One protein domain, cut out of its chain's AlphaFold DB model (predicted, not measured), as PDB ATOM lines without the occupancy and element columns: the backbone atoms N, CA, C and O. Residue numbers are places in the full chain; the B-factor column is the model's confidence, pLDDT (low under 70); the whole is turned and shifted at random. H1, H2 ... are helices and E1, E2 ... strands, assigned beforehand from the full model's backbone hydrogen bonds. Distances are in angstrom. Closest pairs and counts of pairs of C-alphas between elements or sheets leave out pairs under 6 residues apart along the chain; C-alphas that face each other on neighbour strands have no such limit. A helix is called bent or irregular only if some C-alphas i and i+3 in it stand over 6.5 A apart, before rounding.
ATOM      1  N   VAL A   2     118.172  80.622 115.223       98.12
ATOM      2  CA  VAL A   2     117.558  80.679 116.564       98.12
ATOM      3  C   VAL A   2     116.055  80.445 116.430       98.12
ATOM      4  O   VAL A   2     115.428  81.024 115.548       98.12
ATOM      5  N   VAL A   3     115.500  79.591 117.287       98.25
ATOM      6  CA  VAL A   3     114.072  79.254 117.330       98.25
ATOM      7  C   VAL A   3     113.475  79.886 118.584       98.25
ATOM      8  O   VAL A   3     113.995  79.686 119.679       98.25
ATOM      9  N   VAL A   4     112.406  80.662 118.423       97.81
ATOM     10  CA  VAL A   4     111.708  81.364 119.505       97.81
ATOM     11  C   VAL A   4     110.283  80.825 119.595       97.81
ATOM     12  O   VAL A   4     109.467  81.093 118.720       97.81
ATOM     13  N   ALA A   5     110.006  80.067 120.656       96.06
ATOM     14  CA  ALA A   5     108.706  79.458 120.952       96.06
ATOM     15  C   ALA A   5     108.301  79.749 122.409       96.06
ATOM     16  O   ALA A   5     108.027  78.851 123.199       96.06
ATOM     17  N   VAL A   6     108.371  81.029 122.785       94.19
ATOM     18  CA  VAL A   6     107.958  81.528 124.108       94.19
ATOM     19  C   VAL A   6     106.571  82.168 124.003       94.19
ATOM     20  O   VAL A   6     105.933  82.109 122.958       94.19
ATOM     21  N   LYS A   7     106.061  82.784 125.071       91.25
ATOM     22  CA  LYS A   7     104.803  83.537 124.994       91.25
ATOM     23  C   LYS A   7     104.948  84.696 123.998       91.25
ATOM     24  O   LYS A   7     105.976  85.373 123.994       91.25
ATOM     25  N   VAL A   8     103.900  84.984 123.217       92.81
ATOM     26  CA  VAL A   8     103.917  86.067 122.206       92.81
ATOM     27  C   VAL A   8     104.403  87.405 122.772       92.81
ATOM     28  O   VAL A   8     105.099  88.153 122.093       92.81
ATOM     29  N   THR A   9     104.094  87.695 124.039       93.00
ATOM     30  CA  THR A   9     104.514  88.931 124.711       93.00
ATOM     31  C   THR A   9     106.028  89.090 124.818       93.00
ATOM     32  O   THR A   9     106.514  90.214 124.892       93.00
ATOM     33  N   ASP A  10     106.764  87.983 124.767       95.69
ATOM     34  CA  ASP A  10     108.213  87.933 124.928       95.69
ATOM     35  C   ASP A  10     108.955  87.698 123.604       95.69
ATOM     36  O   ASP A  10     110.182  87.822 123.561       95.69
ATOM     37  N   HIS A  11     108.240  87.427 122.500       97.31
ATOM     38  CA  HIS A  11     108.829  87.156 121.180       97.31
ATOM     39  C   HIS A  11     109.816  88.241 120.749       97.31
ATOM     40  O   HIS A  11     110.970  87.938 120.441       97.31
ATOM     41  N   LYS A  12     109.395  89.513 120.768       97.69
ATOM     42  CA  LYS A  12     110.235  90.636 120.326       97.69
ATOM     43  C   LYS A  12     111.520  90.742 121.144       97.69
ATOM     44  O   LYS A  12     112.599  90.908 120.569       97.69
ATOM     45  N   LYS A  13     111.414  90.617 122.470       97.88
ATOM     46  CA  LYS A  13     112.561  90.665 123.386       97.88
ATOM     47  C   LYS A  13     113.521  89.505 123.121       97.88
ATOM     48  O   LYS A  13     114.726  89.729 123.055       97.88
ATOM     49  N   ALA A  14     112.993  88.298 122.925       97.81
ATOM     50  CA  ALA A  14     113.787  87.095 122.699       97.81
ATOM     51  C   ALA A  14     114.479  87.076 121.323       97.81
ATOM     52  O   ALA A  14     115.645  86.696 121.223       97.81
ATOM     53  N   VAL A  15     113.793  87.498 120.256       98.25
ATOM     54  CA  VAL A  15     114.300  87.371 118.878       98.25
ATOM     55  C   VAL A  15     115.229  88.515 118.456       98.25
ATOM     56  O   VAL A  15     116.138  88.306 117.653       98.25
ATOM     57  N   THR A  16     115.045  89.722 119.003       98.31
ATOM     58  CA  THR A  16     115.814  90.916 118.599       98.31
ATOM     59  C   THR A  16     117.337  90.724 118.704       98.31
ATOM     60  O   THR A  16     118.027  91.053 117.735       98.31
ATOM     61  N   PRO A  17     117.899  90.173 119.802       98.50
ATOM     62  CA  PRO A  17     119.338  89.930 119.901       98.50
ATOM     63  C   PRO A  17     119.853  88.958 118.833       98.50
ATOM     64  O   PRO A  17     120.925  89.177 118.275       98.50
ATOM     65  N   ALA A  18     119.077  87.923 118.498       98.44
ATOM     66  CA  ALA A  18     119.449  86.952 117.473       98.44
ATOM     67  C   ALA A  18     119.509  87.586 116.074       98.44
ATOM     68  O   ALA A  18     120.463  87.340 115.333       98.44
ATOM     69  N   ILE A  19     118.533  88.441 115.741       98.62
ATOM     70  CA  ILE A  19     118.517  89.188 114.475       98.62
ATOM     71  C   ILE A  19     119.718  90.136 114.400       98.62
ATOM     72  O   ILE A  19     120.449  90.121 113.410       98.62
ATOM     73  N   LYS A  20     119.969  90.911 115.465       98.44
ATOM     74  CA  LYS A  20     121.113  91.836 115.544       98.44
ATOM     75  C   LYS A  20     122.464  91.123 115.445       98.44
ATOM     76  O   LYS A  20     123.400  91.669 114.876       98.44
ATOM     77  N   ALA A  21     122.551  89.890 115.937       98.38
ATOM     78  CA  ALA A  21     123.729  89.033 115.807       98.38
ATOM     79  C   ALA A  21     123.861  88.351 114.426       98.38
ATOM     80  O   ALA A  21     124.673  87.434 114.268       98.38
ATOM     81  N   GLY A  22     123.043  88.731 113.437       98.12
ATOM     82  CA  GLY A  22     123.105  88.192 112.077       98.12
ATOM     83  C   GLY A  22     122.633  86.739 111.960       98.12
ATOM     84  O   GLY A  22     122.999  86.038 111.015       98.12
ATOM     85  N   LYS A  23     121.853  86.229 112.922       98.50
ATOM     86  CA  LYS A  23     121.347  84.850 112.882       98.50
ATOM     87  C   LYS A  23     119.998  84.801 112.169       98.50
ATOM     88  O   LYS A  23     119.125  85.624 112.413       98.50
ATOM     89  N   ALA A  24     119.798  83.774 111.342       98.50
ATOM     90  CA  ALA A  24     118.462  83.420 110.868       98.50
ATOM     91  C   ALA A  24     117.553  83.058 112.053       98.50
ATOM     92  O   ALA A  24     118.019  82.400 112.993       98.50
ATOM     93  N   VAL A  25     116.279  83.441 111.981       98.50
ATOM     94  CA  VAL A  25     115.311  83.261 113.071       98.50
ATOM     95  C   VAL A  25     114.050  82.542 112.612       98.50
ATOM     96  O   VAL A  25     113.539  82.793 111.524       98.50
ATOM     97  N   PHE A  26     113.543  81.667 113.471       98.25
ATOM     98  CA  PHE A  26     112.191  81.127 113.422       98.25
ATOM     99  C   PHE A  26     111.457  81.608 114.673       98.25
ATOM    100  O   PHE A  26     112.003  81.491 115.771       98.25
ATOM    101  N   VAL A  27     110.246  82.135 114.523       97.88
ATOM    102  CA  VAL A  27     109.412  82.577 115.649       97.88
ATOM    103  C   VAL A  27     108.045  81.925 115.525       97.88
ATOM    104  O   VAL A  27     107.442  81.982 114.452       97.88
ATOM    105  N   GLU A  28     107.563  81.302 116.594       96.31
ATOM    106  CA  GLU A  28     106.218  80.729 116.618       96.31
ATOM    107  C   GLU A  28     105.138  81.775 116.321       96.31
ATOM    108  O   GLU A  28     105.320  82.983 116.509       96.31
ATOM    109  N   TRP A  29     104.004  81.307 115.807       94.12
ATOM    110  CA  TRP A  29     102.839  82.167 115.618       94.12
ATOM    111  C   TRP A  29     102.118  82.404 116.963       94.12
ATOM    112  O   TRP A  29     102.068  81.504 117.799       94.12
ATOM    113  N   PRO A  30     101.490  83.576 117.168       93.25
ATOM    114  CA  PRO A  30     101.584  84.786 116.346       93.25
ATOM    115  C   PRO A  30     102.947  85.487 116.493       93.25
ATOM    116  O   PRO A  30     103.533  85.504 117.568       93.25
ATOM    117  N   LEU A  31     103.449  86.090 115.403       95.31
ATOM    118  CA  LEU A  31     104.799  86.679 115.363       95.31
ATOM    119  C   LEU A  31     104.975  87.819 116.383       95.31
ATOM    120  O   LEU A  31     105.942  87.814 117.140       95.31
ATOM    121  N   GLY A  32     104.045  88.776 116.414       93.62
ATOM    122  CA  GLY A  32     104.016  89.859 117.397       93.62
ATOM    123  C   GLY A  32     102.641  90.003 118.041       93.62
ATOM    124  O   GLY A  32     101.651  89.448 117.558       93.62
ATOM    125  N   ARG A  33     102.557  90.808 119.105       92.62
ATOM    126  CA  ARG A  33     101.302  91.098 119.837       92.62
ATOM    127  C   ARG A  33     100.245  91.861 119.023       92.62
ATOM    128  O   ARG A  33      99.156  92.127 119.518       92.62
ATOM    129  N   GLY A  34     100.575  92.249 117.798       94.50
ATOM    130  CA  GLY A  34      99.718  93.000 116.896       94.50
ATOM    131  C   GLY A  34     100.434  93.307 115.586       94.50
ATOM    132  O   GLY A  34     101.569  92.870 115.357       94.50
ATOM    133  N   LEU A  35      99.766  94.071 114.722       96.06
ATOM    134  CA  LEU A  35     100.275  94.414 113.394       96.06
ATOM    135  C   LEU A  35     101.569  95.234 113.456       96.06
ATOM    136  O   LEU A  35     102.503  94.935 112.719       96.06
ATOM    137  N   ASP A  36     101.636  96.234 114.334       97.50
ATOM    138  CA  ASP A  36     102.785  97.143 114.402       97.50
ATOM    139  C   ASP A  36     104.051  96.410 114.847       97.50
ATOM    140  O   ASP A  36     105.060  96.433 114.148       97.50
ATOM    141  N   GLU A  37     103.968  95.635 115.930       97.00
ATOM    142  CA  GLU A  37     105.089  94.820 116.409       97.00
ATOM    143  C   GLU A  37     105.529  93.774 115.368       97.00
ATOM    144  O   GLU A  37     106.719  93.525 115.176       97.00
ATOM    145  N   THR A  38     104.569  93.201 114.636       97.00
ATOM    146  CA  THR A  38     104.845  92.277 113.528       97.00
ATOM    147  C   THR A  38     105.613  92.967 112.393       97.00
ATOM    148  O   THR A  38     106.589  92.411 111.881       97.00
ATOM    149  N   LYS A  39     105.215  94.190 112.010       97.94
ATOM    150  CA  LYS A  39     105.904  94.993 110.985       97.94
ATOM    151  C   LYS A  39     107.314  95.379 111.420       97.94
ATOM    152  O   LYS A  39     108.234  95.294 110.608       97.94
ATOM    153  N   GLU A  40     107.498  95.757 112.682       97.94
ATOM    154  CA  GLU A  40     108.813  96.082 113.241       97.94
ATOM    155  C   GLU A  40     109.771  94.890 113.169       97.94
ATOM    156  O   GLU A  40     110.908  95.040 112.722       97.94
ATOM    157  N   LEU A  41     109.315  93.692 113.548       97.94
ATOM    158  CA  LEU A  41     110.128  92.477 113.466       97.94
ATOM    159  C   LEU A  41     110.477  92.112 112.018       97.94
ATOM    160  O   LEU A  41     111.628  91.774 111.731       97.94
ATOM    161  N   ALA A  42     109.523  92.235 111.093       97.62
ATOM    162  CA  ALA A  42     109.772  92.013 109.668       97.62
ATOM    163  C   ALA A  42     110.790  93.019 109.096       97.62
ATOM    164  O   ALA A  42     111.705  92.634 108.361       97.62
ATOM    165  N   ALA A  43     110.672  94.299 109.466       98.38
ATOM    166  CA  ALA A  43     111.623  95.338 109.084       98.38
ATOM    167  C   ALA A  43     113.018  95.075 109.669       98.38
ATOM    168  O   ALA A  43     114.009  95.212 108.954       98.38
ATOM    169  N   LEU A  44     113.103  94.630 110.926       98.44
ATOM    170  CA  LEU A  44     114.367  94.340 111.599       98.44
ATOM    171  C   LEU A  44     115.135  93.200 110.915       98.44
ATOM    172  O   LEU A  44     116.341  93.323 110.686       98.44
ATOM    173  N   VAL A  45     114.439  92.117 110.550       98.31
ATOM    174  CA  VAL A  45     114.999  90.991 109.779       98.31
ATOM    175  C   VAL A  45     115.545  91.478 108.432       98.31
ATOM    176  O   VAL A  45     116.680  91.150 108.079       98.31
ATOM    177  N   LYS A  46     114.778  92.314 107.714       98.25
ATOM    178  CA  LYS A  46     115.193  92.903 106.429       98.25
ATOM    179  C   LYS A  46     116.411  93.816 106.582       98.25
ATOM    180  O   LYS A  46     117.338  93.719 105.786       98.25
ATOM    181  N   GLN A  47     116.426  94.667 107.608       98.50
ATOM    182  CA  GLN A  47     117.522  95.595 107.894       98.50
ATOM    183  C   GLN A  47     118.846  94.864 108.153       98.50
ATOM    184  O   GLN A  47     119.892  95.333 107.720       98.50
ATOM    185  N   HIS A  48     118.806  93.721 108.839       98.25
ATOM    186  CA  HIS A  48     120.003  92.941 109.172       98.25
ATOM    187  C   HIS A  48     120.343  91.876 108.119       98.25
ATOM    188  O   HIS A  48     121.289  91.116 108.304       98.25
ATOM    189  N   GLY A  49     119.575  91.790 107.024       98.25
ATOM    190  CA  GLY A  49     119.824  90.840 105.937       98.25
ATOM    191  C   GLY A  49     119.719  89.366 106.348       98.25
ATOM    192  O   GLY A  49     120.313  88.507 105.697       98.25
ATOM    193  N   VAL A  50     118.993  89.050 107.425       98.38
ATOM    194  CA  VAL A  50     118.845  87.670 107.920       98.38
ATOM    195  C   VAL A  50     117.576  87.015 107.380       98.38
ATOM    196  O   VAL A  50     116.612  87.683 107.019       98.38
ATOM    197  N   LYS A  51     117.548  85.678 107.334       98.19
ATOM    198  CA  LYS A  51     116.322  84.928 107.010       98.19
ATOM    199  C   LYS A  51     115.393  84.887 108.227       98.19
ATOM    200  O   LYS A  51     115.845  84.542 109.319       98.19
ATOM    201  N   GLY A  52     114.113  85.187 108.024       97.19
ATOM    202  CA  GLY A  52     113.066  85.089 109.042       97.19
ATOM    203  C   GLY A  52     111.964  84.115 108.629       97.19
ATOM    204  O   GLY A  52     111.518  84.141 107.482       97.19
ATOM    205  N   PHE A  53     111.523  83.282 109.568       96.88
ATOM    206  CA  PHE A  53     110.431  82.323 109.404       96.88
ATOM    207  C   PHE A  53     109.410  82.495 110.533       96.88
ATOM    208  O   PHE A  53     109.787  82.757 111.675       96.88
ATOM    209  N   VAL A  54     108.128  82.317 110.216       96.50
ATOM    210  CA  VAL A  54     107.034  82.289 111.198       96.50
ATOM    211  C   VAL A  54     106.473  80.872 111.271       96.50
ATOM    212  O   VAL A  54     106.285  80.245 110.223       96.50
ATOM    213  N   GLY A  55     106.178  80.391 112.479       95.00
ATOM    214  CA  GLY A  55     105.522  79.110 112.772       95.00
ATOM    215  C   GLY A  55     104.067  79.044 112.304       95.00
ATOM    216  O   GLY A  55     103.144  78.867 113.083       95.00
ATOM    217  N   ALA A  56     103.826  79.224 111.006       91.69
ATOM    218  CA  ALA A  56     102.513  79.080 110.381       91.69
ATOM    219  C   ALA A  56     102.357  77.674 109.764       91.69
ATOM    220  O   ALA A  56     102.007  77.535 108.587       91.69
ATOM    221  N   GLN A  57     102.651  76.618 110.539       89.75
ATOM    222  CA  GLN A  57     102.742  75.236 110.036       89.75
ATOM    223  C   GLN A  57     101.448  74.702 109.424       89.75
ATOM    224  O   GLN A  57     101.519  73.851 108.539       89.75
ATOM    225  N   ALA A  58     100.279  75.212 109.829       87.94
ATOM    226  CA  ALA A  58      99.001  74.803 109.247       87.94
ATOM    227  C   ALA A  58      99.026  74.924 107.714       87.94
ATOM    228  O   ALA A  58      98.609  74.003 107.017       87.94
TER     229      ALA A  58
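Overview. This is residues 2 to 58 of the 104 residues of the protein "GFO_IDH_MocA domain-containing protein" of Phlebiopsis gigantea 11061_1 CR5-6 (UniProt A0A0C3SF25). This is a small sheet of three short strands with two helices side by side on one of its faces, while the other face is bare. H1 covers E1 and E2; H2 is more loosely packed, near E3, and the strands run one way while the helices run back. The 57 printed residues hold two named helices and three named strands in the order E1, H1, E2, H2, E3, a mixed class, and the sheet has the order E1, E2, E3, all parallel. The whole is compact and rounded, with a radius of gyration of the C-alphas of 10.0 A and spans of 25 by 21 by 19 A.

Arrangement. Start at E1, residues 2 to 4, an edge strand, parallel at 17 degrees to the inner strand E2, residues 25 to 28; look for N 4 and O 26, 2.8 A apart and within hydrogen-bond range. Between them in the chain comes H1, residues 8 to 20, over E1 and E2 at a height over the sheet of 8.7 A. It runs along the strands, at 6 degrees to E1 on the local plane; its closest C-alphas to E1 are those of Val 15 and Val 4, 6.6 A apart. E1, H1 and E2 form a strand-helix-strand unit, two parallel neighbour strands with a helix between, and its crossover is right-handed. Go on to H2, residues 35 to 47, which touches H1 at a shallow tilt of 13 degrees, the same way; the closest C-alphas are those of Ile 19 and Val 45, 6.1 A apart. The other edge strand is E3, residues 52 to 55, parallel to E2 at 21 degrees, with N 55 and O 27 within hydrogen-bond range at 2.8 A. E2, H2 and E3 form a second such unit, also right-handed. H2 is on the sheet, and its closest C-alphas to E3 are those of Val 45 and Gly 52, 6.3 A apart. Both helices on one face of the sheet make two layers. In H2 every O i to N i+4 pair is within hydrogen-bond range, in H1 5 of 9.

Along the chain. Find C-alpha 2 at (117.558, 80.679, 116.564), where E1 begins its 6.6 A. H1 runs 19.3 A from C-alpha 8 at (103.917, 86.067, 122.206) and is irregular, with C-alphas 9 and 12 at 7.4 A. E2 is 10.1 A long, H2 18.1 A, and E3 10.3 A, ending at C-alpha 55 at (105.522, 79.110, 112.772).

Size, cuts and confidence. The C-alphas farthest apart are those of Ala 21 and Ala 58, 29.3 A. The printed part has no cut. The links E1 to H1, H1 to E2 and H2 to E3 are tight, and E2 to H2 is short. The mean pLDDT of the printed part is 96.6, and no printed residue is under 70.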